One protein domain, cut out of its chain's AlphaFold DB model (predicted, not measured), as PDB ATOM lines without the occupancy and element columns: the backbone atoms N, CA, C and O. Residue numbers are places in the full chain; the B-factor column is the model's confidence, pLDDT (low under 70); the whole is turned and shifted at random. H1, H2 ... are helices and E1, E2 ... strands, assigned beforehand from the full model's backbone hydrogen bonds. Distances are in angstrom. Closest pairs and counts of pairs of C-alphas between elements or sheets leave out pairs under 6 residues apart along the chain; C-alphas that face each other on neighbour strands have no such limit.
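This is residues 2 to 58 of the 184 residues of an uncharacterized protein of Empedobacter falsenii (UniProt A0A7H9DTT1). Two helices running nearly side by side in opposite directions, the short H1 and the longer H2, make a loose triangle with a small strand hairpin, E1 and E2, whose strand E1 comes near H1; a long loop, residues 27 to 47, joins H2 to the hairpin and folds back on itself, residues 35 to 36 pairing antiparallel with residues 41 to 42. The 57 printed residues run H1, H2, E1, E2, mixed in class, with under half in named elements. The whole is compact, radius of gyration of the C-alphas 10.5 A, spanning 28 by 27 by 22 A.

H1, residues 2 to 7, and H2, residues 14 to 26, are close but not clearly touching, the closest C-alphas, of Ile 5 and Ile 20, being 7.8 A apart. They run opposite ways at a shallow tilt of 14 degrees. In both helices every O i to N i+4 pair is within hydrogen-bond range. The closest C-alphas of H1 and E1, residues 48 to 51, are those of Val 2 and Leu 48, 6.3 A apart. E1 and E2, residues 54 to 57, form an antiparallel hairpin at 142 degrees, with N 49 and O 56 at 2.8 A. H2 and E2 are apart.

H1 begins at C-alpha 2 (187.437, 282.337, 265.793). H2 is 18.8 A long. E1 is 9.5 A and E2 10.1 A, ending at C-alpha 57 (195.678, 275.265, 265.772).

The C-alphas of Val 13 and Asp 52, the two farthest apart, are 28.3 A apart. The printed part has no cut. The link from H2 to E1 is long, 21 residues. Residues 37 to 38 are under pLDDT 70.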
ATOM      1  N   VAL A   2     186.092 282.866 266.092       81.50
ATOM      2  CA  VAL A   2     187.437 282.337 265.793       81.50
ATOM      3  C   VAL A   2     188.314 283.425 265.160       81.50
ATOM      4  O   VAL A   2     189.418 283.652 265.634       81.50
ATOM      5  N   ASP A   3     187.773 284.203 264.216       83.12
ATOM      6  CA  ASP A   3     188.488 285.349 263.626       83.12
ATOM      7  C   ASP A   3     188.855 286.427 264.649       83.12
ATOM      8  O   ASP A   3     189.960 286.956 264.617       83.12
ATOM      9  N   PHE A   4     187.957 286.712 265.599       82.31
ATOM     10  CA  PHE A   4     188.226 287.655 266.683       82.31
ATOM     11  C   PHE A   4     189.367 287.149 267.570       82.31
ATOM     12  O   PHE A   4     190.312 287.884 267.811       82.31
ATOM     13  N   ILE A   5     189.332 285.882 267.991       82.38
ATOM     14  CA  ILE A   5     190.407 285.270 268.787       82.38
ATOM     15  C   ILE A   5     191.729 285.321 268.020       82.38
ATOM     16  O   ILE A   5     192.748 285.700 268.589       82.38
ATOM     17  N   ASN A   6     191.704 285.011 266.724       85.94
ATOM     18  CA  ASN A   6     192.885 285.038 265.865       85.94
ATOM     19  C   ASN A   6     193.490 286.443 265.732       85.94
ATOM     20  O   ASN A   6     194.707 286.560 265.628       85.94
ATOM     21  N   GLN A   7     192.672 287.499 265.780       85.38
ATOM     22  CA  GLN A   7     193.138 288.893 265.806       85.38
ATOM     23  C   GLN A   7     193.800 289.286 267.136       85.38
ATOM     24  O   GLN A   7     194.545 290.259 267.166       85.38
ATOM     25  N   GLN A   8     193.541 288.555 268.223       83.44
ATOM     26  CA  GLN A   8     194.095 288.840 269.553       83.44
ATOM     27  C   GLN A   8     195.386 288.062 269.859       83.44
ATOM     28  O   GLN A   8     195.861 288.094 270.992       83.44
ATOM     29  N   LEU A   9     195.945 287.316 268.899       84.88
ATOM     30  CA  LEU A   9     197.144 286.511 269.142       84.88
ATOM     31  C   LEU A   9     198.435 287.352 269.086       84.88
ATOM     32  O   LEU A   9     198.594 288.146 268.159       84.88
ATOM     33  N   PRO A  10     199.398 287.130 270.009       83.31
ATOM     34  CA  PRO A  10     199.331 286.206 271.146       83.31
ATOM     35  C   PRO A  10     198.450 286.749 272.285       83.31
ATOM     36  O   PRO A  10     198.537 287.920 272.646       83.31
ATOM     37  N   ILE A  11     197.650 285.876 272.908       80.38
ATOM     38  CA  ILE A  11     196.817 286.255 274.059       80.38
ATOM     39  C   ILE A  11     197.720 286.395 275.290       80.38
ATOM     40  O   ILE A  11     198.128 285.401 275.889       80.38
ATOM     41  N   THR A  12     198.047 287.631 275.658       77.56
ATOM     42  CA  THR A  12     198.925 287.950 276.800       77.56
ATOM     43  C   THR A  12     198.165 288.364 278.060       77.56
ATOM     44  O   THR A  12     198.742 288.371 279.144       77.56
ATOM     45  N   VAL A  13     196.872 288.685 277.943       82.62
ATOM     46  CA  VAL A  13     196.028 289.153 279.053       82.62
ATOM     47  C   VAL A  13     195.270 287.972 279.680       82.62
ATOM     48  O   VAL A  13     194.419 287.390 279.005       82.62
ATOM     49  N   PRO A  14     195.493 287.626 280.966       79.94
ATOM     50  CA  PRO A  14     194.818 286.493 281.611       79.94
ATOM     51  C   PRO A  14     193.287 286.596 281.605       79.94
ATOM     52  O   PRO A  14     192.614 285.639 281.242       79.94
ATOM     53  N   ALA A  15     192.727 287.777 281.886       84.19
ATOM     54  CA  ALA A  15     191.274 287.983 281.880       84.19
ATOM     55  C   ALA A  15     190.626 287.709 280.506       84.19
ATOM     56  O   ALA A  15     189.482 287.267 280.424       84.19
ATOM     57  N   LEU A  16     191.367 287.935 279.414       83.19
ATOM     58  CA  LEU A  16     190.897 287.619 278.066       83.19
ATOM     59  C   LEU A  16     190.821 286.102 277.847       83.19
ATOM     60  O   LEU A  16     189.900 285.627 277.189       83.19
ATOM     61  N   LYS A  17     191.751 285.335 278.426       82.06
ATOM     62  CA  LYS A  17     191.749 283.867 278.361       82.06
ATOM     63  C   LYS A  17     190.503 283.286 279.030       82.06
ATOM     64  O   LYS A  17     189.850 282.436 278.427       82.06
ATOM     65  N   ASP A  18     190.137 283.784 280.208       84.62
ATOM     66  CA  ASP A  18     188.930 283.341 280.918       84.62
ATOM     67  C   ASP A  18     187.663 283.668 280.121       84.62
ATOM     68  O   ASP A  18     186.794 282.815 279.941       84.62
ATOM     69  N   HIS A  19     187.594 284.871 279.546       87.06
ATOM     70  CA  HIS A  19     186.476 285.258 278.689       87.06
ATOM     71  C   HIS A  19     186.353 284.363 277.445       87.06
ATOM     72  O   HIS A  19     185.251 283.959 277.077       87.06
ATOM     73  N   ILE A  20     187.476 284.003 276.818       86.69
ATOM     74  CA  ILE A  20     187.503 283.079 275.676       86.69
ATOM     75  C   ILE A  20     186.980 281.694 276.076       86.69
ATOM     76  O   ILE A  20     186.193 281.106 275.333       86.69
ATOM     77  N   VAL A  21     187.379 281.177 277.244       86.69
ATOM     78  CA  VAL A  21     186.889 279.889 277.763       86.69
ATOM     79  C   VAL A  21     185.377 279.921 277.968       86.69
ATOM     80  O   VAL A  21     184.679 279.005 277.531       86.69
ATOM     81  N   GLU A  22     184.855 280.969 278.601       87.88
ATOM     82  CA  GLU A  22     183.413 281.112 278.818       87.88
ATOM     83  C   GLU A  22     182.645 281.233 277.497       87.88
ATOM     84  O   GLU A  22     181.595 280.613 277.326       87.88
ATOM     85  N   GLU A  23     183.199 281.935 276.507       86.69
ATOM     86  CA  GLU A  23     182.621 281.996 275.165       86.69
ATOM     87  C   GLU A  23     182.607 280.639 274.453       86.69
ATOM     88  O   GLU A  23     181.621 280.302 273.788       86.69
ATOM     89  N   PHE A  24     183.660 279.834 274.605       87.69
ATOM     90  CA  PHE A  24     183.685 278.473 274.075       87.69
ATOM     91  C   PHE A  24     182.600 277.604 274.706       87.69
ATOM     92  O   PHE A  24     181.850 276.954 273.975       87.69
ATOM     93  N   LYS A  25     182.461 277.645 276.038       87.50
ATOM     94  CA  LYS A  25     181.412 276.918 276.771       87.50
ATOM     95  C   LYS A  25     180.018 277.357 276.332       87.50
ATOM     96  O   LYS A  25     179.203 276.513 275.969       87.50
ATOM     97  N   ARG A  26     179.760 278.670 276.297       88.00
ATOM     98  CA  ARG A  26     178.466 279.255 275.904       88.00
ATOM     99  C   ARG A  26     178.013 278.795 274.520       88.00
ATOM    100  O   ARG A  26     176.820 278.640 274.281       88.00
ATOM    101  N   ARG A  27     178.960 278.595 273.605       83.00
ATOM    102  CA  ARG A  27     178.702 278.198 272.214       83.00
ATOM    103  C   ARG A  27     178.828 276.695 271.970       83.00
ATOM    104  O   ARG A  27     178.650 276.271 270.834       83.00
ATOM    105  N   GLY A  28     179.147 275.908 272.999       83.94
ATOM    106  CA  GLY A  28     179.349 274.466 272.879       83.94
ATOM    107  C   GLY A  28     180.507 274.083 271.954       83.94
ATOM    108  O   GLY A  28     180.442 273.040 271.311       83.94
ATOM    109  N   LEU A  29     181.539 274.929 271.839       84.19
ATOM    110  CA  LEU A  29     182.719 274.603 271.038       84.19
ATOM    111  C   LEU A  29     183.602 273.616 271.785       84.19
ATOM    112  O   LEU A  29     183.884 273.805 272.970       84.19
ATOM    113  N   ASP A  30     184.107 272.609 271.079       84.75
ATOM    114  CA  ASP A  30     185.097 271.722 271.659       84.75
ATOM    115  C   ASP A  30     186.495 272.325 271.530       84.75
ATOM    116  O   ASP A  30     186.992 272.581 270.438       84.75
ATOM    117  N   TYR A  31     187.138 272.575 272.660       85.00
ATOM    118  CA  TYR A  31     188.503 273.090 272.731       85.00
ATOM    119  C   TYR A  31     189.401 272.184 273.568       85.00
ATOM    120  O   TYR A  31     190.519 272.567 273.907       85.00
ATOM    121  N   ARG A  32     188.936 270.978 273.922       78.88
ATOM    122  CA  ARG A  32     189.667 270.068 274.818       78.88
ATOM    123  C   ARG A  32     191.016 269.666 274.243       78.88
ATOM    124  O   ARG A  32     191.954 269.440 274.997       78.88
ATOM    125  N   HIS A  33     191.129 269.642 272.915       77.12
ATOM    126  CA  HIS A  33     192.406 269.461 272.239       77.12
ATOM    127  C   HIS A  33     193.421 270.549 272.618       77.12
ATOM    128  O   HIS A  33     194.569 270.206 272.851       77.12
ATOM    129  N   LEU A  34     193.009 271.813 272.762       83.00
ATOM    130  CA  LEU A  34     193.873 272.961 273.083       83.00
ATOM    131  C   LEU A  34     194.344 272.994 274.548       83.00
ATOM    132  O   LEU A  34     195.028 273.928 274.973       83.00
ATOM    133  N   TYR A  35     193.950 272.008 275.348       79.12
ATOM    134  CA  TYR A  35     194.168 272.003 276.780       79.12
ATOM    135  C   TYR A  35     195.356 271.123 277.166       79.12
ATOM    136  O   TYR A  35     195.466 269.967 276.751       79.12
ATOM    137  N   ASN A  36     196.254 271.654 277.992       73.62
ATOM    138  CA  ASN A  36     197.304 270.846 278.591       73.62
ATOM    139  C   ASN A  36     196.774 270.212 279.878       73.62
ATOM    140  O   ASN A  36     196.678 270.876 280.905       73.62
ATOM    141  N   VAL A  37     196.478 268.912 279.827       69.31
ATOM    142  CA  VAL A  37     195.923 268.157 280.963       69.31
ATOM    143  C   VAL A  37     196.840 268.183 282.193       69.31
ATOM    144  O   VAL A  37     196.351 268.074 283.310       69.31
ATOM    145  N   LYS A  38     198.161 268.342 282.024       69.62
ATOM    146  CA  LYS A  38     199.094 268.380 283.164       69.62
ATOM    147  C   LYS A  38     199.101 269.709 283.905       69.62
ATOM    148  O   LYS A  38     199.290 269.709 285.113       69.62
ATOM    149  N   THR A  39     198.998 270.815 283.173       74.31
ATOM    150  CA  THR A  39     199.047 272.158 283.770       74.31
ATOM    151  C   THR A  39     197.663 272.735 284.011       74.31
ATOM    152  O   THR A  39     197.558 273.764 284.661       74.31
ATOM    153  N   ASP A  40     196.618 272.068 283.518       75.06
ATOM    154  CA  ASP A  40     195.244 272.561 283.544       75.06
ATOM    155  C   ASP A  40     195.126 273.929 282.839       75.06
ATOM    156  O   ASP A  40     194.439 274.844 283.277       75.06
ATOM    157  N   GLU A  41     195.852 274.099 281.724       77.56
ATOM    158  CA  GLU A  41     195.907 275.370 281.001       77.56
ATOM    159  C   GLU A  41     195.446 275.249 279.552       77.56
ATOM    160  O   GLU A  41     195.978 274.467 278.752       77.56
ATOM    161  N   LEU A  42     194.543 276.157 279.170       80.62
ATOM    162  CA  LEU A  42     194.245 276.426 277.770       80.62
ATOM    163  C   LEU A  42     195.466 277.058 277.086       80.62
ATOM    164  O   LEU A  42     195.943 278.120 277.493       80.62
ATOM    165  N   ASN A  43     195.959 276.410 276.037       78.69
ATOM    166  CA  ASN A  43     197.072 276.877 275.227       78.69
ATOM    167  C   ASN A  43     196.538 277.315 273.862       78.69
ATOM    168  O   ASN A  43     196.248 276.484 273.013       78.69
ATOM    169  N   ILE A  44     196.426 278.627 273.646       81.81
ATOM    170  CA  ILE A  44     196.152 279.199 272.324       81.81
ATOM    171  C   ILE A  44     197.369 280.030 271.940       81.81
ATOM    172  O   ILE A  44     197.528 281.162 272.397       81.81
ATOM    173  N   LYS A  45     198.265 279.441 271.149       82.25
ATOM    174  CA  LYS A  45     199.492 280.115 270.701       82.25
ATOM    175  C   LYS A  45     199.455 280.444 269.216       82.25
ATOM    176  O   LYS A  45     200.185 281.327 268.780       82.25
ATOM    177  N   LEU A  46     198.622 279.739 268.456       88.25
ATOM    178  CA  LEU A  46     198.515 279.865 267.011       88.25
ATOM    179  C   LEU A  46     197.066 280.114 266.576       88.25
ATOM    180  O   LEU A  46     196.141 279.844 267.347       88.25
ATOM    181  N   PRO A  47     196.860 280.621 265.344       89.88
ATOM    182  CA  PRO A  47     195.527 280.819 264.793       89.88
ATOM    183  C   PRO A  47     194.697 279.540 264.846       89.88
ATOM    184  O   PRO A  47     195.184 278.463 264.508       89.88
ATOM    185  N   LEU A  48     193.437 279.676 265.234       89.88
ATOM    186  CA  LEU A  48     192.494 278.583 265.375       89.88
ATOM    187  C   LEU A  48     191.603 278.428 264.139       89.88
ATOM    188  O   LEU A  48     191.364 279.372 263.382       89.88
ATOM    189  N   SER A  49     191.066 277.228 263.953       89.75
ATOM    190  CA  SER A  49     189.981 276.917 263.019       89.75
ATOM    191  C   SER A  49     189.018 275.921 263.646       89.75
ATOM    192  O   SER A  49     189.442 275.040 264.386       89.75
ATOM    193  N   LEU A  50     187.722 276.080 263.374       88.94
ATOM    194  CA  LEU A  50     186.684 275.169 263.851       88.94
ATOM    195  C   LEU A  50     186.460 274.077 262.802       88.94
ATOM    196  O   LEU A  50     185.979 274.368 261.710       88.94
ATOM    197  N   ILE A  51     186.822 272.840 263.131       86.69
ATOM    198  CA  ILE A  51     186.758 271.678 262.241       86.69
ATOM    199  C   ILE A  51     186.177 270.522 263.044       86.69
ATOM    200  O   ILE A  51     186.581 270.299 264.180       86.69
ATOM    201  N   ASP A  52     185.197 269.809 262.492       81.94
ATOM    202  CA  ASP A  52     184.508 268.720 263.199       81.94
ATOM    203  C   ASP A  52     183.903 269.139 264.556       81.94
ATOM    204  O   ASP A  52     183.800 268.341 265.483       81.94
ATOM    205  N   GLY A  53     183.524 270.416 264.697       82.00
ATOM    206  CA  GLY A  53     183.047 270.975 265.968       82.00
ATOM    207  C   GLY A  53     184.143 271.202 267.019       82.00
ATOM    208  O   GLY A  53     183.828 271.598 268.141       82.00
ATOM    209  N   CYS A  54     185.415 271.004 266.660       87.06
ATOM    210  CA  CYS A  54     186.579 271.179 267.520       87.06
ATOM    211  C   CYS A  54     187.515 272.285 267.014       87.06
ATOM    212  O   CYS A  54     187.668 272.505 265.812       87.06
ATOM    213  N   LEU A  55     188.127 273.025 267.935       89.06
ATOM    214  CA  LEU A  55     189.091 274.072 267.628       89.06
ATOM    215  C   LEU A  55     190.498 273.488 267.474       89.06
ATOM    216  O   LEU A  55     191.053 272.899 268.403       89.06
ATOM    217  N   PHE A  56     191.094 273.733 266.312       88.31
ATOM    218  CA  PHE A  56     192.444 273.312 265.949       88.31
ATOM    219  C   PHE A  56     193.369 274.493 265.744       88.31
ATOM    220  O   PHE A  56     192.985 275.462 265.094       88.31
ATOM    221  N   GLU A  57     194.605 274.380 266.225       87.94
ATOM    222  CA  GLU A  57     195.678 275.265 265.772       87.94
ATOM    223  C   GLU A  57     196.030 274.986 264.315       87.94
ATOM    224  O   GLU A  57     196.146 273.833 263.896       87.94
ATOM    225  N   ARG A  58     196.261 276.064 263.573       84.62
ATOM    226  CA  ARG A  58     196.828 276.054 262.229       84.62
ATOM    227  C   ARG A  58     198.258 276.560 262.235       84.62
ATOM    228  O   ARG A  58     198.679 277.245 263.167       84.62
TER     229      ARG A  58